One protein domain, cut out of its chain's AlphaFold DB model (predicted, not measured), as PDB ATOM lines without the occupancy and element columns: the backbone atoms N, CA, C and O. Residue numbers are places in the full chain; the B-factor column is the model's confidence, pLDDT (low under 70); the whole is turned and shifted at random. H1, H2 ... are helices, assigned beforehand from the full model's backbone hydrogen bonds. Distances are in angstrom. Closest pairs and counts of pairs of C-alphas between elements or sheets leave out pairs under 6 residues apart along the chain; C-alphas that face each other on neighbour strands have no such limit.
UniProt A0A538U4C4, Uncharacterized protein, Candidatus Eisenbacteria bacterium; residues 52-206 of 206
ATOM      1  N   PRO A  52     172.140 152.490 170.823       56.19
ATOM      2  CA  PRO A  52     171.724 153.839 170.416       56.19
ATOM      3  C   PRO A  52     170.376 154.310 171.007       56.19
ATOM      4  O   PRO A  52     169.655 155.077 170.372       56.19
ATOM      5  N   GLY A  53     170.023 153.861 172.212       69.12
ATOM      6  CA  GLY A  53     168.797 154.199 172.923       69.12
ATOM      7  C   GLY A  53     167.662 153.193 172.718       69.12
ATOM      8  O   GLY A  53     167.502 152.591 171.656       69.12
ATOM      9  N   VAL A  54     166.827 153.071 173.753       75.00
ATOM     10  CA  VAL A  54     165.640 152.192 173.847       75.00
ATOM     11  C   VAL A  54     164.722 152.297 172.630       75.00
ATOM     12  O   VAL A  54     164.169 151.301 172.173       75.00
ATOM     13  N   ALA A  55     164.597 153.493 172.053       73.56
ATOM     14  CA  ALA A  55     163.768 153.721 170.876       73.56
ATOM     15  C   ALA A  55     164.221 152.907 169.651       73.56
ATOM     16  O   ALA A  55     163.384 152.388 168.914       73.56
ATOM     17  N   ARG A  56     165.536 152.743 169.445       77.31
ATOM     18  CA  ARG A  56     166.061 151.935 168.335       77.31
ATOM     19  C   ARG A  56     165.776 150.450 168.551       77.31
ATOM     20  O   ARG A  56     165.423 149.768 167.592       77.31
ATOM     21  N   LEU A  57     165.885 149.975 169.792       79.31
ATOM     22  CA  LEU A  57     165.565 148.592 170.143       79.31
ATOM     23  C   LEU A  57     164.072 148.307 169.923       79.31
ATOM     24  O   LEU A  57     163.736 147.328 169.264       79.31
ATOM     25  N   ILE A  58     163.183 149.203 170.371       80.56
ATOM     26  CA  ILE A  58     161.735 149.104 170.112       80.56
ATOM     27  C   ILE A  58     161.455 149.064 168.604       80.56
ATOM     28  O   ILE A  58     160.746 148.173 168.145       80.56
ATOM     29  N   ALA A  59     162.062 149.959 167.816       80.44
ATOM     30  CA  ALA A  59     161.890 149.967 166.362       80.44
ATOM     31  C   ALA A  59     162.369 148.658 165.703       80.44
ATOM     32  O   ALA A  59     161.738 148.157 164.770       80.44
ATOM     33  N   GLN A  60     163.462 148.074 166.201       84.69
ATOM     34  CA  GLN A  60     163.940 146.768 165.751       84.69
ATOM     35  C   GLN A  60     162.960 145.648 166.123       84.69
ATOM     36  O   GLN A  60     162.690 144.781 165.294       84.69
ATOM     37  N   ARG A  61     162.365 145.681 167.323       85.06
ATOM     38  CA  ARG A  61     161.347 144.700 167.732       85.06
ATOM     39  C   ARG A  61     160.075 144.798 166.903       85.06
ATOM     40  O   ARG A  61     159.567 143.764 166.474       85.06
ATOM     41  N   ASP A  62     159.594 146.009 166.638       84.81
ATOM     42  CA  ASP A  62     158.441 146.244 165.765       84.81
ATOM     43  C   ASP A  62     158.688 145.655 164.367       84.81
ATOM     44  O   ASP A  62     157.845 144.932 163.831       84.81
ATOM     45  N   ARG A  63     159.886 145.868 163.809       88.06
ATOM     46  CA  ARG A  63     160.304 145.263 162.538       88.06
ATOM     47  C   ARG A  63     160.274 143.736 162.590       88.06
ATOM     48  O   ARG A  63     159.624 143.116 161.750       88.06
ATOM     49  N   ASP A  64     160.942 143.132 163.571       88.44
ATOM     50  CA  ASP A  64     161.064 141.673 163.665       88.44
ATOM     51  C   ASP A  64     159.690 140.994 163.870       88.44
ATOM     52  O   ASP A  64     159.473 139.862 163.425       88.44
ATOM     53  N   ARG A  65     158.739 141.673 164.533       86.50
ATOM     54  CA  ARG A  65     157.345 141.217 164.682       86.50
ATOM     55  C   ARG A  65     156.606 141.190 163.348       86.50
ATOM     56  O   ARG A  65     156.026 140.156 163.008       86.50
ATOM     57  N   VAL A  66     156.631 142.303 162.612       87.38
ATOM     58  CA  VAL A  66     155.979 142.421 161.297       87.38
ATOM     59  C   VAL A  66     156.561 141.389 160.338       87.38
ATOM     60  O   VAL A  66     155.813 140.666 159.686       87.38
ATOM     61  N   GLU A  67     157.887 141.256 160.316       90.75
ATOM     62  CA  GLU A  67     158.594 140.287 159.485       90.75
ATOM     63  C   GLU A  67     158.142 138.847 159.768       90.75
ATOM     64  O   GLU A  67     157.751 138.115 158.856       90.75
ATOM     65  N   ARG A  68     158.107 138.440 161.043       88.38
ATOM     66  CA  ARG A  68     157.651 137.094 161.421       88.38
ATOM     67  C   ARG A  68     156.183 136.853 161.096       88.38
ATOM     68  O   ARG A  68     155.839 135.760 160.644       88.38
ATOM     69  N   ALA A  69     155.310 137.833 161.313       87.88
ATOM     70  CA  ALA A  69     153.901 137.709 160.951       87.88
ATOM     71  C   ALA A  69     153.725 137.551 159.430       87.88
ATOM     72  O   ALA A  69     152.978 136.682 158.982       87.88
ATOM     73  N   LEU A  70     154.478 138.324 158.644       87.25
ATOM     74  CA  LEU A  70     154.451 138.288 157.187       87.25
ATOM     75  C   LEU A  70     154.945 136.948 156.619       87.25
ATOM     76  O   LEU A  70     154.301 136.376 155.740       87.25
ATOM     77  N   TYR A  71     156.061 136.419 157.128       89.38
ATOM     78  CA  TYR A  71     156.621 135.146 156.655       89.38
ATOM     79  C   TYR A  71     155.903 133.904 157.197       89.38
ATOM     80  O   TYR A  71     156.052 132.827 156.627       89.38
ATOM     81  N   SER A  72     155.093 134.042 158.249       89.25
ATOM     82  CA  SER A  72     154.212 132.970 158.744       89.25
ATOM     83  C   SER A  72     152.820 132.969 158.098       89.25
ATOM     84  O   SER A  72     151.919 132.303 158.603       89.25
ATOM     85  N   ASP A  73     152.642 133.718 157.003       82.94
ATOM     86  CA  ASP A  73     151.382 133.877 156.257       82.94
ATOM     87  C   ASP A  73     150.213 134.424 157.103       82.94
ATOM     88  O   ASP A  73     149.034 134.256 156.798       82.94
ATOM     89  N   ARG A  74     150.529 135.136 158.192       84.94
ATOM     90  CA  ARG A  74     149.545 135.803 159.058       84.94
ATOM     91  C   ARG A  74     149.378 137.251 158.625       84.94
ATOM     92  O   ARG A  74     149.694 138.180 159.365       84.94
ATOM     93  N   LEU A  75     148.886 137.427 157.406       82.00
ATOM     94  CA  LEU A  75     148.848 138.711 156.713       82.00
ATOM     95  C   LEU A  75     148.042 139.788 157.450       82.00
ATOM     96  O   LEU A  75     148.534 140.896 157.638       82.00
ATOM     97  N   ASP A  76     146.857 139.437 157.951       78.88
ATOM     98  CA  ASP A  76     145.991 140.367 158.693       78.88
ATOM     99  C   ASP A  76     146.678 140.838 159.990       78.88
ATOM    100  O   ASP A  76     146.639 142.012 160.359       78.88
ATOM    101  N   ARG A  77     147.414 139.927 160.644       83.56
ATOM    102  CA  ARG A  77     148.216 140.234 161.834       83.56
ATOM    103  C   ARG A  77     149.418 141.118 161.499       83.56
ATOM    104  O   ARG A  77     149.732 142.013 162.277       83.56
ATOM    105  N   ALA A  78     150.078 140.888 160.364       84.38
ATOM    106  CA  ALA A  78     151.194 141.712 159.903       84.38
ATOM    107  C   ALA A  78     150.744 143.149 159.591       84.38
ATOM    108  O   ALA A  78     151.417 144.097 159.998       84.38
ATOM    109  N   VAL A  79     149.581 143.313 158.946       79.62
ATOM    110  CA  VAL A  79     148.960 144.626 158.699       79.62
ATOM    111  C   VAL A  79     148.692 145.349 160.018       79.62
ATOM    112  O   VAL A  79     149.108 146.497 160.175       79.62
ATOM    113  N   HIS A  80     148.071 144.672 160.987       82.00
ATOM    114  CA  HIS A  80     147.772 145.265 162.289       82.00
ATOM    115  C   HIS A  80     149.040 145.704 163.040       82.00
ATOM    116  O   HIS A  80     149.151 146.857 163.447       82.00
ATOM    117  N   MET A  81     150.049 144.832 163.141       84.62
ATOM    118  CA  MET A  81     151.327 145.151 163.800       84.62
ATOM    119  C   MET A  81     152.049 146.335 163.146       84.62
ATOM    120  O   MET A  81     152.664 147.159 163.821       84.62
ATOM    121  N   LEU A  82     151.967 146.446 161.821       83.25
ATOM    122  CA  LEU A  82     152.552 147.563 161.095       83.25
ATOM    123  C   LEU A  82     151.804 148.877 161.365       83.25
ATOM    124  O   LEU A  82     152.443 149.925 161.492       83.25
ATOM    125  N   GLN A  83     150.473 148.837 161.472       79.00
ATOM    126  CA  GLN A  83     149.668 149.993 161.875       79.00
ATOM    127  C   GLN A  83     150.022 150.447 163.299       79.00
ATOM    128  O   GLN A  83     150.236 151.642 163.512       79.00
ATOM    129  N   GLU A  84     150.175 149.511 164.242       83.00
ATOM    130  CA  GLU A  84     150.616 149.790 165.617       83.00
ATOM    131  C   GLU A  84     151.996 150.467 165.652       83.00
ATOM    132  O   GLU A  84     152.156 151.531 166.259       83.00
ATOM    133  N   ALA A  85     152.986 149.895 164.957       83.19
ATOM    134  CA  ALA A  85     154.340 150.445 164.882       83.19
ATOM    135  C   ALA A  85     154.337 151.869 164.298       83.19
ATOM    136  O   ALA A  85     154.993 152.786 164.799       83.19
ATOM    137  N   ARG A  86     153.538 152.089 163.251       78.19
ATOM    138  CA  ARG A  86     153.405 153.384 162.581       78.19
ATOM    139  C   ARG A  86     152.708 154.427 163.460       78.19
ATOM    140  O   ARG A  86     153.134 155.582 163.469       78.19
ATOM    141  N   ALA A  87     151.679 154.040 164.215       77.62
ATOM    142  CA  ALA A  87     151.030 154.910 165.195       77.62
ATOM    143  C   ALA A  87     152.017 155.337 166.292       77.62
ATOM    144  O   ALA A  87     152.123 156.526 166.595       77.62
ATOM    145  N   ARG A  88     152.816 154.394 166.806       81.19
ATOM    146  CA  ARG A  88     153.854 154.667 167.808       81.19
ATOM    147  C   ARG A  88     154.886 155.676 167.298       81.19
ATOM    148  O   ARG A  88     155.118 156.687 167.954       81.19
ATOM    149  N   LEU A  89     155.422 155.477 166.092       77.25
ATOM    150  CA  LEU A  89     156.380 156.404 165.471       77.25
ATOM    151  C   LEU A  89     155.815 157.821 165.279       77.25
ATOM    152  O   LEU A  89     156.523 158.803 165.499       77.25
ATOM    153  N   ARG A  90     154.525 157.948 164.930       72.94
ATOM    154  CA  ARG A  90     153.852 159.259 164.866       72.94
ATOM    155  C   ARG A  90     153.810 159.936 166.233       72.94
ATOM    156  O   ARG A  90     154.102 161.124 166.315       72.94
ATOM    157  N   THR A  91     153.474 159.194 167.291       74.25
ATOM    158  CA  THR A  91     153.414 159.752 168.654       74.25
ATOM    159  C   THR A  91     154.782 160.173 169.188       74.25
ATOM    160  O   THR A  91     154.870 161.164 169.905       74.25
ATOM    161  N   THR A  92     155.853 159.471 168.810       74.56
ATOM    162  CA  THR A  92     157.226 159.789 169.236       74.56
ATOM    163  C   THR A  92     157.937 160.783 168.313       74.56
ATOM    164  O   THR A  92     159.056 161.195 168.612       74.56
ATOM    165  N   GLY A  93     157.318 161.169 167.191       71.44
ATOM    166  CA  GLY A  93     157.911 162.058 166.189       71.44
ATOM    167  C   GLY A  93     159.107 161.448 165.447       71.44
ATOM    168  O   GLY A  93     159.880 162.178 164.826       71.44
ATOM    169  N   GLN A  94     159.287 160.127 165.515       74.69
ATOM    170  CA  GLN A  94     160.419 159.447 164.895       74.69
ATOM    171  C   GLN A  94     160.105 159.029 163.453       74.69
ATOM    172  O   GLN A  94     158.993 158.584 163.156       74.69
ATOM    173  N   PRO A  95     161.078 159.140 162.532       70.56
ATOM    174  CA  PRO A  95     160.904 158.655 161.173       70.56
ATOM    175  C   PRO A  95     160.870 157.121 161.143       70.56
ATOM    176  O   PRO A  95     161.544 156.446 161.919       70.56
ATOM    177  N   MET A  96     160.109 156.568 160.199       73.69
ATOM    178  CA  MET A  96     160.100 155.130 159.935       73.69
ATOM    179  C   MET A  96     161.426 154.694 159.305       73.69
ATOM    180  O   MET A  96     161.924 155.358 158.395       73.69
ATOM    181  N   SER A  97     161.985 153.570 159.761       79.44
ATOM    182  CA  SER A  97     163.193 153.011 159.153       79.44
ATOM    183  C   SER A  97     162.930 152.528 157.724       79.44
ATOM    184  O   SER A  97     161.793 152.222 157.341       79.44
ATOM    185  N   GLN A  98     163.988 152.446 156.915       73.50
ATOM    186  CA  GLN A  98     163.873 151.966 155.536       73.50
ATOM    187  C   GLN A  98     163.417 150.503 155.491       73.50
ATOM    188  O   GLN A  98     162.595 150.144 154.651       73.50
ATOM    189  N   GLU A  99     163.874 149.677 156.431       79.50
ATOM    190  CA  GLU A  99     163.527 148.259 156.520       79.50
ATOM    191  C   GLU A  99     162.055 148.058 156.888       79.50
ATOM    192  O   GLU A  99     161.366 147.262 156.253       79.50
ATOM    193  N   LEU A 100     161.543 148.810 157.870       80.50
ATOM    194  CA  LEU A 100     160.128 148.741 158.246       80.50
ATOM    195  C   LEU A 100     159.233 149.275 157.118       80.50
ATOM    196  O   LEU A 100     158.156 148.739 156.870       80.50
ATOM    197  N   THR A 101     159.715 150.275 156.376       76.06
ATOM    198  CA  THR A 101     159.046 150.762 155.162       76.06
ATOM    199  C   THR A 101     158.983 149.674 154.085       76.06
ATOM    200  O   THR A 101     157.932 149.483 153.476       76.06
ATOM    201  N   ALA A 102     160.078 148.943 153.852       77.19
ATOM    202  CA  ALA A 102     160.129 147.853 152.876       77.19
ATOM    203  C   ALA A 102     159.207 146.686 153.265       77.19
ATOM    204  O   ALA A 102     158.427 146.219 152.433       77.19
ATOM    205  N   LEU A 103     159.224 146.276 154.539       83.06
ATOM    206  CA  LEU A 103     158.280 145.290 155.076       83.06
ATOM    207  C   LEU A 103     156.837 145.756 154.936       83.06
ATOM    208  O   LEU A 103     155.965 144.951 154.620       83.06
ATOM    209  N   GLY A 104     156.582 147.049 155.134       77.62
ATOM    210  CA  GLY A 104     155.256 147.607 154.949       77.62
ATOM    211  C   GLY A 104     154.760 147.480 153.517       77.62
ATOM    212  O   GLY A 104     153.656 146.990 153.300       77.62
ATOM    213  N   ILE A 105     155.597 147.834 152.540       74.50
ATOM    214  CA  ILE A 105     155.274 147.670 151.115       74.50
ATOM    215  C   ILE A 105     154.954 146.206 150.801       74.50
ATOM    216  O   ILE A 105     153.920 145.930 150.202       74.50
ATOM    217  N   GLU A 106     155.796 145.267 151.231       80.12
ATOM    218  CA  GLU A 106     155.572 143.844 150.951       80.12
ATOM    219  C   GLU A 106     154.317 143.302 151.651       80.12
ATOM    220  O   GLU A 106     153.542 142.561 151.043       80.12
ATOM    221  N   THR A 107     154.082 143.707 152.903       81.06
ATOM    222  CA  THR A 107     152.890 143.324 153.674       81.06
ATOM    223  C   THR A 107     151.632 143.757 152.950       81.06
ATOM    224  O   THR A 107     150.757 142.936 152.682       81.06
ATOM    225  N   PHE A 108     151.554 145.028 152.565       75.81
ATOM    226  CA  PHE A 108     150.378 145.498 151.862       75.81
ATOM    227  C   PHE A 108     150.260 144.861 150.480       75.81
ATOM    228  O   PHE A 108     149.146 144.548 150.079       75.81
ATOM    229  N   ARG A 109     151.364 144.620 149.755       76.12
ATOM    230  CA  ARG A 109     151.321 144.035 148.405       76.12
ATOM    231  C   ARG A 109     150.643 142.669 148.443       76.12
ATOM    232  O   ARG A 109     149.669 142.448 147.731       76.12
ATOM    233  N   ARG A 110     151.088 141.794 149.351       80.75
ATOM    234  CA  ARG A 110     150.456 140.482 149.562       80.75
ATOM    235  C   ARG A 110     149.002 140.614 149.999       80.75
ATOM    236  O   ARG A 110     148.166 139.803 149.606       80.75
ATOM    237  N   ALA A 111     148.699 141.616 150.820       77.25
ATOM    238  CA  ALA A 111     147.346 141.856 151.302       77.25
ATOM    239  C   ALA A 111     146.415 142.286 150.160       77.25
ATOM    240  O   ALA A 111     145.326 141.728 150.025       77.25
ATOM    241  N   ALA A 112     146.874 143.167 149.271       72.06
ATOM    242  CA  ALA A 112     146.162 143.547 148.059       72.06
ATOM    243  C   ALA A 112     145.942 142.337 147.136       72.06
ATOM    244  O   ALA A 112     144.809 142.100 146.715       72.06
ATOM    245  N   ASP A 113     146.973 141.520 146.896       76.62
ATOM    246  CA  ASP A 113     146.857 140.296 146.086       76.62
ATOM    247  C   ASP A 113     145.790 139.341 146.663       76.62
ATOM    248  O   ASP A 113     144.959 138.792 145.930       76.62
ATOM    249  N   ARG A 114     145.759 139.179 147.994       77.31
ATOM    250  CA  ARG A 114     144.756 138.364 148.698       77.31
ATOM    251  C   ARG A 114     143.347 138.941 148.551       77.31
ATOM    252  O   ARG A 114     142.425 138.189 148.240       77.31
ATOM    253  N   LEU A 115     143.158 140.245 148.749       72.75
ATOM    254  CA  LEU A 115     141.841 140.875 148.615       72.75
ATOM    255  C   LEU A 115     141.306 140.786 147.185       72.75
ATOM    256  O   LEU A 115     140.132 140.466 147.009       72.75
ATOM    257  N   ILE A 116     142.158 140.990 146.174       69.62
ATOM    258  CA  ILE A 116     141.794 140.830 144.758       69.62
ATOM    259  C   ILE A 116     141.327 139.404 144.494       69.62
ATOM    260  O   ILE A 116     140.239 139.201 143.956       69.62
ATOM    261  N   LYS A 117     142.115 138.409 144.921       78.25
ATOM    262  CA  LYS A 117     141.777 136.990 144.750       78.25
ATOM    263  C   LYS A 117     140.413 136.637 145.349       78.25
ATOM    264  O   LYS A 117     139.739 135.745 144.842       78.25
ATOM    265  N   HIS A 118     140.015 137.318 146.420       78.00
ATOM    266  CA  HIS A 118     138.754 137.074 147.116       78.00
ATOM    267  C   HIS A 118     137.635 138.066 146.765       78.00
ATOM    268  O   HIS A 118     136.548 137.939 147.318       78.00
ATOM    269  N   GLY A 119     137.864 139.030 145.865       67.12
ATOM    270  CA  GLY A 119     136.878 140.057 145.511       67.12
ATOM    271  C   GLY A 119     136.503 140.994 146.667       67.12
ATOM    272  O   GLY A 119     135.434 141.591 146.641       67.12
ATOM    273  N   ARG A 120     137.361 141.119 147.688       69.50
ATOM    274  CA  ARG A 120     137.112 141.867 148.939       69.50
ATOM    275  C   ARG A 120     137.835 143.214 148.956       69.50
ATOM    276  O   ARG A 120     138.354 143.635 149.981       69.50
ATOM    277  N   LEU A 121     137.923 143.872 147.801       61.00
ATOM    278  CA  LEU A 121     138.678 145.122 147.657       61.00
ATOM    279  C   LEU A 121     138.200 146.235 148.596       61.00
ATOM    280  O   LEU A 121     139.016 147.071 148.975       61.00
ATOM    281  N   SER A 122     136.937 146.198 149.016       57.06
ATOM    282  CA  SER A 122     136.366 147.171 149.944       57.06
ATOM    283  C   SER A 122     136.997 147.158 151.334       57.06
ATOM    284  O   SER A 122     137.136 148.186 151.984       57.06
ATOM    285  N   GLU A 123     137.502 146.008 151.775       61.91
ATOM    286  CA  GLU A 123     138.164 145.884 153.082       61.91
ATOM    287  C   GLU A 123     139.528 146.576 153.130       61.91
ATOM    288  O   GLU A 123     140.110 146.752 154.200       61.91
ATOM    289  N   ALA A 124     140.047 146.994 151.975       59.56
ATOM    290  CA  ALA A 124     141.243 147.811 151.915       59.56
ATOM    291  C   ALA A 124     141.010 149.265 152.354       59.56
ATOM    292  O   ALA A 124     141.989 149.969 152.623       59.56
ATOM    293  N   ALA A 125     139.755 149.726 152.427       56.41
ATOM    294  CA  ALA A 125     139.411 151.066 152.900       56.41
ATOM    295  C   ALA A 125     139.871 151.298 154.353       56.41
ATOM    296  O   ALA A 125     140.371 152.376 154.696       56.41
ATOM    297  N   ASP A 126     139.831 150.241 155.170       57.12
ATOM    298  CA  ASP A 126     140.247 150.248 156.577       57.12
ATOM    299  C   ASP A 126     141.771 150.334 156.771       57.12
ATOM    300  O   ASP A 126     142.266 150.538 157.883       57.12
ATOM    301  N   TRP A 127     142.571 150.186 155.709       60.84
ATOM    302  CA  TRP A 127     144.037 150.137 155.824       60.84
ATOM    303  C   TRP A 127     144.696 151.525 155.917       60.84
ATOM    304  O   TRP A 127     145.929 151.632 156.012       60.84
ATOM    305  N   GLU A 128     143.882 152.586 155.962       61.69
ATOM    306  CA  GLU A 128     144.282 153.996 156.035       61.69
ATOM    307  C   GLU A 128     145.398 154.361 155.012       61.69
ATOM    308  O   GLU A 128     145.480 153.802 153.918       61.69
ATOM    309  N   ASP A 129     146.295 155.298 155.368       52.66
ATOM    310  CA  ASP A 129     147.465 155.844 154.644       52.66
ATOM    311  C   ASP A 129     148.466 154.814 154.091       52.66
ATOM    312  O   ASP A 129     149.569 155.157 153.648       52.66
ATOM    313  N   SER A 130     148.170 153.534 154.235       52.25
ATOM    314  CA  SER A 130     149.091 152.435 154.021       52.25
ATOM    315  C   SER A 130     148.848 151.742 152.678       52.25
ATOM    316  O   SER A 130     149.816 151.393 152.004       52.25
ATOM    317  N   MET A 131     147.595 151.726 152.197       53.75
ATOM    318  CA  MET A 131     147.270 151.442 150.789       53.75
ATOM    319  C   MET A 131     147.801 152.528 149.851       53.75
ATOM    320  O   MET A 131     148.225 152.237 148.742       53.75
ATOM    321  N   PHE A 132     147.878 153.779 150.300       53.75
ATOM    322  CA  PHE A 132     148.449 154.844 149.479       53.75
ATOM    323  C   PHE A 132     149.937 154.607 149.158       53.75
ATOM    324  O   PHE A 132     150.374 154.819 148.030       53.75
ATOM    325  N   VAL A 133     150.709 154.084 150.118       51.50
ATOM    326  CA  VAL A 133     152.117 153.703 149.899       51.50
ATOM    327  C   VAL A 133     152.231 152.584 148.857       51.50
ATOM    328  O   VAL A 133     153.168 152.607 148.057       51.50
ATOM    329  N   LEU A 134     151.260 151.665 148.797       52.62
ATOM    330  CA  LEU A 134     151.151 150.736 147.672       52.62
ATOM    331  C   LEU A 134     150.755 151.416 146.372       52.62
ATOM    332  O   LEU A 134     151.387 151.141 145.366       52.62
ATOM    333  N   ALA A 135     149.754 152.300 146.355       52.06
ATOM    334  CA  ALA A 135     149.340 152.992 145.132       52.06
ATOM    335  C   ALA A 135     150.528 153.706 144.463       52.06
ATOM    336  O   ALA A 135     150.674 153.673 143.242       52.06
ATOM    337  N   VAL A 136     151.410 154.295 145.280       50.75
ATOM    338  CA  VAL A 136     152.625 155.004 144.852       50.75
ATOM    339  C   VAL A 136     153.721 154.052 144.356       50.75
ATOM    340  O   VAL A 136     154.451 154.388 143.426       50.75
ATOM    341  N   ARG A 137     153.897 152.892 145.003       52.09
ATOM    342  CA  ARG A 137     155.084 152.029 144.827       52.09
ATOM    343  C   ARG A 137     154.791 150.657 144.226       52.09
ATOM    344  O   ARG A 137     155.721 149.870 144.060       52.09
ATOM    345  N   ALA A 138     153.535 150.359 143.903       60.47
ATOM    346  CA  ALA A 138     153.149 149.062 143.373       60.47
ATOM    347  C   ALA A 138     153.778 148.848 141.986       60.47
ATOM    348  O   ALA A 138     153.622 149.699 141.091       60.47
ATOM    349  N   PRO A 139     154.472 147.713 141.790       55.25
ATOM    350  CA  PRO A 139     155.061 147.372 140.506       55.25
ATOM    351  C   PRO A 139     153.989 147.061 139.456       55.25
ATOM    352  O   PRO A 139     154.205 147.335 138.278       55.25
ATOM    353  N   GLU A 140     152.822 146.550 139.866       65.50
ATOM    354  CA  GLU A 140     151.815 146.032 138.941       65.50
ATOM    355  C   GLU A 140     150.565 146.931 138.837       65.50
ATOM    356  O   GLU A 140     150.074 147.438 139.851       65.50
ATOM    357  N   PRO A 141     149.993 147.119 137.627       67.69
ATOM    358  CA  PRO A 141     148.836 147.997 137.419       67.69
ATOM    359  C   PRO A 141     147.602 147.641 138.260       67.69
ATOM    360  O   PRO A 141     146.937 148.531 138.780       67.69
ATOM    361  N   HIS A 142     147.298 146.353 138.441       64.50
ATOM    362  CA  HIS A 142     146.105 145.903 139.172       64.50
ATOM    363  C   HIS A 142     146.172 146.197 140.682       64.50
ATOM    364  O   HIS A 142     145.161 146.559 141.281       64.50
ATOM    365  N   GLN A 143     147.365 146.141 141.282       65.56
ATOM    366  CA  GLN A 143     147.596 146.539 142.676       65.56
ATOM    367  C   GLN A 143     147.372 148.047 142.877       65.56
ATOM    368  O   GLN A 143     146.848 148.461 143.910       65.56
ATOM    369  N   ARG A 144     147.695 148.878 141.871       67.50
ATOM    370  CA  ARG A 144     147.402 150.324 141.903       67.50
ATOM    371  C   ARG A 144     145.903 150.603 141.886       67.50
ATOM    372  O   ARG A 144     145.452 151.463 142.633       67.50
ATOM    373  N   TYR A 145     145.133 149.861 141.088       66.50
ATOM    374  CA  TYR A 145     143.673 149.996 141.057       66.50
ATOM    375  C   TYR A 145     143.023 149.590 142.380       66.50
ATOM    376  O   TYR A 145     142.168 150.317 142.874       66.50
ATOM    377  N   ALA A 146     143.461 148.485 142.988       63.44
ATOM    378  CA  ALA A 146     143.004 148.077 144.316       63.44
ATOM    379  C   ALA A 146     143.302 149.150 145.378       63.44
ATOM    380  O   ALA A 146     142.449 149.477 146.200       63.44
ATOM    381  N   ALA A 147     144.504 149.727 145.330       69.75
ATOM    382  CA  ALA A 147     144.931 150.780 146.242       69.75
ATOM    383  C   ALA A 147     144.157 152.090 146.059       69.75
ATOM    384  O   ALA A 147     143.787 152.722 147.047       69.75
ATOM    385  N   LEU A 148     143.867 152.471 144.814       74.31
ATOM    386  CA  LEU A 148     143.018 153.617 144.507       74.31
ATOM    387  C   LEU A 148     141.568 153.382 144.949       74.31
ATOM    388  O   LEU A 148     140.972 154.282 145.526       74.31
ATOM    389  N   ALA A 149     141.016 152.187 144.724       70.06
ATOM    390  CA  ALA A 149     139.656 151.847 145.136       70.06
ATOM    391  C   ALA A 149     139.487 151.957 146.660       70.06
ATOM    392  O   ALA A 149     138.605 152.679 147.116       70.06
ATOM    393  N   GLY A 150     140.393 151.352 147.440       68.56
ATOM    394  CA  GLY A 150     140.374 151.481 148.902       68.56
ATOM    395  C   GLY A 150     140.604 152.921 149.380       68.56
ATOM    396  O   GLY A 150     139.992 153.360 150.349       68.56
ATOM    397  N   PHE A 151     141.443 153.696 148.681       76.00
ATOM    398  CA  PHE A 151     141.620 155.119 148.979       76.00
ATOM    399  C   PHE A 151     140.324 155.915 148.769       76.00
ATOM    400  O   PHE A 151     139.951 156.687 149.647       76.00
ATOM    401  N   MET A 152     139.635 155.711 147.643       78.38
ATOM    402  CA  MET A 152     138.376 156.392 147.320       78.38
ATOM    403  C   MET A 152     137.256 156.016 148.294       78.38
ATOM    404  O   MET A 152     136.599 156.903 148.827       78.38
ATOM    405  N   GLU A 153     137.098 154.731 148.604       72.50
ATOM    406  CA  GLU A 153     136.099 154.264 149.573       72.50
ATOM    407  C   GLU A 153     136.351 154.843 150.972       72.50
ATOM    408  O   GLU A 153     135.434 155.345 151.618       72.50
ATOM    409  N   GLY A 154     137.616 154.925 151.395       74.81
ATOM    410  CA  GLY A 154     137.973 155.584 152.648       74.81
ATOM    411  C   GLY A 154     137.708 157.100 152.664       74.81
ATOM    412  O   GLY A 154     137.535 157.677 153.743       74.81
ATOM    413  N   LEU A 155     137.702 157.781 151.513       81.75
ATOM    414  CA  LEU A 155     137.256 159.177 151.434       81.75
ATOM    415  C   LEU A 155     135.734 159.259 151.582       81.75
ATOM    416  O   LEU A 155     135.255 160.067 152.382       81.75
ATOM    417  N   ASP A 156     135.002 158.400 150.874       82.00
ATOM    418  CA  ASP A 156     133.539 158.349 150.907       82.00
ATOM    419  C   ASP A 156     133.007 158.033 152.310       82.00
ATOM    420  O   ASP A 156     132.077 158.693 152.778       82.00
ATOM    421  N   ASP A 157     133.621 157.090 153.026       78.12
ATOM    422  CA  ASP A 157     133.233 156.754 154.398       78.12
ATOM    423  C   ASP A 157     133.447 157.931 155.359       78.12
ATOM    424  O   ASP A 157     132.586 158.234 156.182       78.12
ATOM    425  N   ARG A 158     134.542 158.689 155.209       84.50
ATOM    426  CA  ARG A 158     134.774 159.902 156.018       84.50
ATOM    427  C   ARG A 158     133.756 160.993 155.725       84.50
ATOM    428  O   ARG A 158     133.336 161.693 156.645       84.50
ATOM    429  N   VAL A 159     133.374 161.167 154.462       86.31
ATOM    430  CA  VAL A 159     132.307 162.102 154.086       86.31
ATOM    431  C   VAL A 159     130.984 161.662 154.708       86.31
ATOM    432  O   VAL A 159     130.303 162.485 155.322       86.31
ATOM    433  N   ARG A 160     130.662 160.365 154.634       84.44
ATOM    434  CA  ARG A 160     129.467 159.766 155.247       84.44
ATOM    435  C   ARG A 160     129.432 159.960 156.765       84.44
ATOM    436  O   ARG A 160     128.379 160.283 157.306       84.44
ATOM    437  N   ASP A 161     130.584 159.870 157.425       84.44
ATOM    438  CA  ASP A 161     130.773 160.135 158.858       84.44
ATOM    439  C   ASP A 161     130.746 161.632 159.228       84.44
ATOM    440  O   ASP A 161     130.998 162.006 160.379       84.44
ATOM    441  N   GLY A 162     130.486 162.522 158.266       87.44
ATOM    442  CA  GLY A 162     130.457 163.962 158.496       87.44
ATOM    443  C   GLY A 162     131.840 164.554 158.769       87.44
ATOM    444  O   GLY A 162     131.961 165.535 159.501       87.44
ATOM    445  N   LYS A 163     132.905 163.984 158.195       88.44
ATOM    446  CA  LYS A 163     134.296 164.456 158.322       88.44
ATOM    447  C   LYS A 163     134.915 164.857 156.967       88.44
ATOM    448  O   LYS A 163     136.040 164.450 156.661       88.44
ATOM    449  N   PRO A 164     134.258 165.707 156.152       89.81
ATOM    450  CA  PRO A 164     134.772 166.106 154.837       89.81
ATOM    451  C   PRO A 164     136.112 166.855 154.916       89.81
ATOM    452  O   PRO A 164     136.957 166.709 154.037       89.81
ATOM    453  N   CYS A 165     136.368 167.608 155.992       88.94
ATOM    454  CA  CYS A 165     137.665 168.260 156.192       88.94
ATOM    455  C   CYS A 165     138.818 167.271 156.420       88.94
ATOM    456  O   CYS A 165     139.946 167.546 156.011       88.94
ATOM    457  N   GLU A 166     138.556 166.130 157.063       85.56
ATOM    458  CA  GLU A 166     139.562 165.078 157.222       85.56
ATOM    459  C   GLU A 166     139.821 164.388 155.882       85.56
ATOM    460  O   GLU A 166     140.979 164.209 155.512       85.56
ATOM    461  N   ALA A 167     138.767 164.083 155.119       85.25
ATOM    462  CA  ALA A 167     138.884 163.543 153.763       85.25
ATOM    463  C   ALA A 167     139.703 164.472 152.841       85.25
ATOM    464  O   ALA A 167     140.655 164.024 152.201       85.25
ATOM    465  N   LEU A 168     139.434 165.784 152.848       89.19
ATOM    466  CA  LEU A 168     140.224 166.765 152.094       89.19
ATOM    467  C   LEU A 168     141.702 166.770 152.513       89.19
ATOM    468  O   LEU A 168     142.601 166.771 151.669       89.19
ATOM    469  N   ALA A 169     141.972 166.750 153.822       84.62
ATOM    470  CA  ALA A 169     143.337 166.708 154.335       84.62
ATOM    471  C   ALA A 169     144.082 165.441 153.876       84.62
ATOM    472  O   ALA A 169     145.286 165.506 153.607       84.62
ATOM    473  N   ARG A 170     143.379 164.306 153.727       80.75
ATOM    474  CA  ARG A 170     143.945 163.066 153.169       80.75
ATOM    475  C   ARG A 170     144.327 163.224 151.701       80.75
ATOM    476  O   ARG A 170     145.439 162.843 151.345       80.75
ATOM    477  N   VAL A 171     143.480 163.840 150.876       83.81
ATOM    478  CA  VAL A 171     143.806 164.127 149.465       83.81
ATOM    479  C   VAL A 171     145.042 165.024 149.357       83.81
ATOM    480  O   VAL A 171     145.968 164.729 148.603       83.81
ATOM    481  N   GLN A 172     145.132 166.078 150.169       84.31
ATOM    482  CA  GLN A 172     146.295 166.974 150.172       84.31
ATOM    483  C   GLN A 172     147.571 166.297 150.688       84.31
ATOM    484  O   GLN A 172     148.671 166.545 150.186       84.31
ATOM    485  N   TRP A 173     147.454 165.447 151.710       79.94
ATOM    486  CA  TRP A 173     148.560 164.613 152.181       79.94
ATOM    487  C   TRP A 173     149.048 163.670 151.075       79.94
ATOM    488  O   TRP A 173     150.251 163.617 150.810       79.94
ATOM    489  N   ALA A 174     148.121 163.018 150.376       74.19
ATOM    490  CA  ALA A 174     148.402 162.141 149.253       74.19
ATOM    491  C   ALA A 174     149.131 162.889 148.121       74.19
ATOM    492  O   ALA A 174     150.242 162.512 147.743       74.19
ATOM    493  N   LYS A 175     148.593 164.018 147.641       78.19
ATOM    494  CA  LYS A 175     149.237 164.842 146.598       78.19
ATOM    495  C   LYS A 175     150.663 165.248 146.971       78.19
ATOM    496  O   LYS A 175     151.553 165.153 146.129       78.19
ATOM    497  N   ARG A 176     150.910 165.638 148.229       73.00
ATOM    498  CA  ARG A 176     152.268 165.954 148.716       73.00
ATOM    499  C   ARG A 176     153.204 164.748 148.649       73.00
ATOM    500  O   ARG A 176     154.344 164.902 148.226       73.00
ATOM    501  N   GLY A 177     152.727 163.564 149.031       63.16
ATOM    502  CA  GLY A 177     153.506 162.325 148.957       63.16
ATOM    503  C   GLY A 177     153.811 161.862 147.528       63.16
ATOM    504  O   GLY A 177     154.818 161.192 147.311       63.16
ATOM    505  N   LEU A 178     152.972 162.241 146.560       67.62
ATOM    506  CA  LEU A 178     153.079 161.857 145.148       67.62
ATOM    507  C   LEU A 178     153.702 162.918 144.233       67.62
ATOM    508  O   LEU A 178     153.827 162.690 143.033       67.62
ATOM    509  N   GLY A 179     154.086 164.077 144.769       67.56
ATOM    510  CA  GLY A 179     154.653 165.155 143.959       67.56
ATOM    511  C   GLY A 179     153.626 165.922 143.120       67.56
ATOM    512  O   GLY A 179     154.006 166.571 142.152       67.56
ATOM    513  N   GLY A 180     152.342 165.885 143.491       74.88
ATOM    514  CA  GLY A 180     151.350 166.843 142.994       74.88
ATOM    515  C   GLY A 180     149.974 166.277 142.661       74.88
ATOM    516  O   GLY A 180     149.005 167.015 142.793       74.88
ATOM    517  N   ALA A 181     149.846 165.004 142.279       76.50
ATOM    518  CA  ALA A 181     148.569 164.421 141.852       76.50
ATOM    519  C   ALA A 181     148.392 162.983 142.352       76.50
ATOM    520  O   ALA A 181     149.377 162.281 142.565       76.50
ATOM    521  N   VAL A 182     147.139 162.543 142.515       77.25
ATOM    522  CA  VAL A 182     146.790 161.148 142.828       77.25
ATOM    523  C   VAL A 182     146.389 160.444 141.524       77.25
ATOM    524  O   VAL A 182     145.346 160.782 140.965       77.25
ATOM    525  N   PRO A 183     147.193 159.499 140.998       73.62
ATOM    526  CA  PRO A 183     146.892 158.810 139.750       73.62
ATOM    527  C   PRO A 183     145.518 158.139 139.770       73.62
ATOM    528  O   PRO A 183     145.216 157.368 140.677       73.62
ATOM    529  N   GLY A 184     144.710 158.409 138.744       74.75
ATOM    530  CA  GLY A 184     143.391 157.797 138.558       74.75
ATOM    531  C   GLY A 184     142.271 158.364 139.437       74.75
ATOM    532  O   GLY A 184     141.123 157.975 139.246       74.75
ATOM    533  N   MET A 185     142.567 159.286 140.357       82.25
ATOM    534  CA  MET A 185     141.540 160.041 141.078       82.25
ATOM    535  C   MET A 185     140.898 161.063 140.131       82.25
ATOM    536  O   MET A 185     141.608 161.727 139.374       82.25
ATOM    537  N   ALA A 186     139.572 161.192 140.168       82.69
ATOM    538  CA  ALA A 186     138.870 162.191 139.365       82.69
ATOM    539  C   ALA A 186     139.227 163.621 139.814       82.69
ATOM    540  O   ALA A 186     139.434 163.879 141.001       82.69
ATOM    541  N   GLU A 187     139.302 164.549 138.856       78.25
ATOM    542  CA  GLU A 187     139.803 165.916 139.077       78.25
ATOM    543  C   GLU A 187     138.923 166.737 140.035       78.25
ATOM    544  O   GLU A 187     139.434 167.578 140.769       78.25
ATOM    545  N   ASN A 188     137.619 166.451 140.086       87.62
ATOM    546  CA  ASN A 188     136.641 167.177 140.900       87.62
ATOM    547  C   ASN A 188     136.602 166.750 142.376       87.62
ATOM    548  O   ASN A 188     136.093 167.495 143.205       87.62
ATOM    549  N   VAL A 189     137.153 165.584 142.735       87.31
ATOM    550  CA  VAL A 189     137.049 165.029 144.101       87.31
ATOM    551  C   VAL A 189     137.615 165.989 145.149       87.31
ATOM    552  O   VAL A 189     137.043 166.167 146.221       87.31
ATOM    553  N   GLU A 190     138.743 166.634 144.849       89.44
ATOM    554  CA  GLU A 190     139.371 167.589 145.766       89.44
ATOM    555  C   GLU A 190     138.544 168.870 145.929       89.44
ATOM    556  O   GLU A 190     138.422 169.380 147.042       89.44
ATOM    557  N   GLU A 191     137.966 169.373 144.837       91.50
ATOM    558  CA  GLU A 191     137.124 170.572 144.834       91.50
ATOM    559  C   GLU A 191     135.814 170.327 145.596       91.50
ATOM    560  O   GLU A 191     135.442 171.119 146.465       91.50
ATOM    561  N   ASP A 192     135.178 169.176 145.369       92.31
ATOM    562  CA  ASP A 192     133.961 168.757 146.063       92.31
ATOM    563  C   ASP A 192     134.199 168.628 147.578       92.31
ATOM    564  O   ASP A 192     133.436 169.162 148.391       92.31
ATOM    565  N   LEU A 193     135.306 167.995 147.984       92.19
ATOM    566  CA  LEU A 193     135.702 167.894 149.393       92.19
ATOM    567  C   LEU A 193     136.045 169.261 150.006       92.19
ATOM    568  O   LEU A 193     135.747 169.508 151.180       92.19
ATOM    569  N   ALA A 194     136.650 170.168 149.232       93.50
ATOM    570  CA  ALA A 194     136.936 171.530 149.671       93.50
ATOM    571  C   ALA A 194     135.651 172.317 149.947       93.50
ATOM    572  O   ALA A 194     135.538 172.952 151.003       93.50
ATOM    573  N   HIS A 195     134.661 172.216 149.059       93.88
ATOM    574  CA  HIS A 195     133.349 172.823 149.254       93.88
ATOM    575  C   HIS A 195     132.629 172.267 150.486       93.88
ATOM    576  O   HIS A 195     132.182 173.049 151.328       93.88
ATOM    577  N   GLN A 196     132.580 170.943 150.651       92.81
ATOM    578  CA  GLN A 196     131.940 170.312 151.812       92.81
ATOM    579  C   GLN A 196     132.629 170.687 153.134       92.81
ATOM    580  O   GLN A 196     131.969 170.979 154.131       92.81
ATOM    581  N   CYS A 197     133.965 170.746 153.156       93.56
ATOM    582  CA  CYS A 197     134.703 171.197 154.335       93.56
ATOM    583  C   CYS A 197     134.416 172.672 154.670       93.56
ATOM    584  O   CYS A 197     134.258 173.027 155.842       93.56
ATOM    585  N   ALA A 198     134.328 173.545 153.662       92.94
ATOM    586  CA  ALA A 198     133.985 174.951 153.862       92.94
ATOM    587  C   ALA A 198     132.563 175.121 154.424       92.94
ATOM    588  O   ALA A 198     132.372 175.894 155.366       92.94
ATOM    589  N   GLN A 199     131.594 174.361 153.907       91.94
ATOM    590  CA  GLN A 199     130.222 174.325 154.422       91.94
ATOM    591  C   GLN A 199     130.187 173.880 155.886       91.94
ATOM    592  O   GLN A 199     129.653 174.597 156.731       91.94
ATOM    593  N   GLN A 200     130.867 172.777 156.219       91.75
ATOM    594  CA  GLN A 200     130.947 172.285 157.594       91.75
ATOM    595  C   GLN A 200     131.542 173.324 158.561       91.75
ATOM    596  O   GLN A 200     131.079 173.472 159.693       91.75
ATOM    597  N   ARG A 201     132.587 174.050 158.146       90.31
ATOM    598  CA  ARG A 201     133.185 175.114 158.971       90.31
ATOM    599  C   ARG A 201     132.220 176.275 159.196       90.31
ATOM    600  O   ARG A 201     132.184 176.808 160.300       90.31
ATOM    601  N   ALA A 202     131.453 176.655 158.175       88.31
ATOM    602  CA  ALA A 202     130.463 177.722 158.273       88.31
ATOM    603  C   ALA A 202     129.292 177.347 159.196       88.31
ATOM    604  O   ALA A 202     128.805 178.200 159.932       88.31
ATOM    605  N   GLU A 203     128.869 176.082 159.192       88.00
ATOM    606  CA  GLU A 203     127.831 175.570 160.095       88.00
ATOM    607  C   GLU A 203     128.292 175.540 161.552       88.00
ATOM    608  O   GLU A 203     127.550 175.961 162.429       88.00
ATOM    609  N   ARG A 204     129.535 175.118 161.820       85.31
ATOM    610  CA  ARG A 204     130.098 175.100 163.185       85.31
ATOM    611  C   ARG A 204     130.349 176.489 163.783       85.31
ATOM    612  O   ARG A 204     130.602 176.586 164.979       85.31
ATOM    613  N   ALA A 205     130.358 177.535 162.959       78.69
ATOM    614  CA  ALA A 205     130.577 178.916 163.386       78.69
ATOM    615  C   ALA A 205     129.273 179.669 163.722       78.69
ATOM    616  O   ALA A 205     129.340 180.832 164.120       78.69
ATOM    617  N   ARG A 206     128.112 179.034 163.523       70.94
ATOM    618  CA  ARG A 206     126.780 179.553 163.862       70.94
ATOM    619  C   ARG A 206     126.291 178.944 165.168       70.94
ATOM    620  O   ARG A 206     125.587 179.679 165.891       70.94
TER     621      ARG A 206
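What this domain is: This is residues 52 to 206 of the 206 residues of an uncharacterized protein of Candidatus Eisenbacteria bacterium (UniProt A0A538U4C4). A row of helical hairpins makes the longest axis: an up-and-down bundle of H1, H2 and H3, each running against the one before it, forms one end, and the hairpin of H7 and H8 forms the other. Between them, the short helices H4 and H5 and the long H6 make the middle, with H4 and H5 each packed on both H3 and H6. The printed part has 155 residues with eight named helices, H1 to H8 in order, and no named strand; the class is all helix. It is compact, with a radius of gyration of the C-alphas of 16.9 A and spans of 50 by 39 by 27 A.

Where its parts are: H1, residues 54 to 71, begins at C-alpha 54 (165.640, 152.192, 173.847) and is 25.8 A long. H2, residues 75 to 92, is 25.9 A long. H3, residues 98 to 118, is the longest at 30.4 A and ends at C-alpha 118 (138.754, 137.074, 147.116). H4 is residues 121 to 127 and H5 residues 129 to 137. H6, residues 141 to 160, is 28.8 A long. H7, residues 164 to 178, is 21.1 A long. H8, residues 189 to 204, is 22.7 A long and ends at C-alpha 204 (130.098, 175.100, 163.185).

How they stand to each other: H1 and H2 form a hairpin at a shallow tilt of 16 degrees; their closest C-alphas, of Ala 69 and Ala 78, are 4.9 A apart. H3, with residues 99 to 107 alone, touches H1, closest at Arg 63 and Leu 100, C-alphas 5.5 A apart. H3 touches H5 about perpendicular, at 88 degrees, with the C-alphas of Ile 105 and Leu 134 closest at 6.2 A. H4 and H6 touch at a steep tilt of 66 degrees, with the C-alphas of Ala 125 and Gly 150 closest at 4.1 A. H6 and H7 form a hairpin, closest at the C-alphas of Leu 155 and Ala 167, 5.2 A apart. H7 and H8 form a hairpin at a tilt of 38 degrees, only just steep, with the C-alphas of Cys 165 and Cys 197 closest at 4.6 A. H1 and H8 are apart. In H1, H2, H3, H6, H7 and H8 every O i to N i+4 pair is within hydrogen-bond range; H5 has 3 of 5, and H4 has 0 of 3 but 3 of 4 O i to N i+3 pairs.

The domain as a whole: The two C-alphas farthest apart, of Ser 72 and Arg 206, are 54.3 A apart. The printed part has no cut and no long link; the link from H7 to H8, 10 residues, is short. The mean pLDDT of the printed part is 76.9; 36 residues are under 70, among them residues 119 to 147.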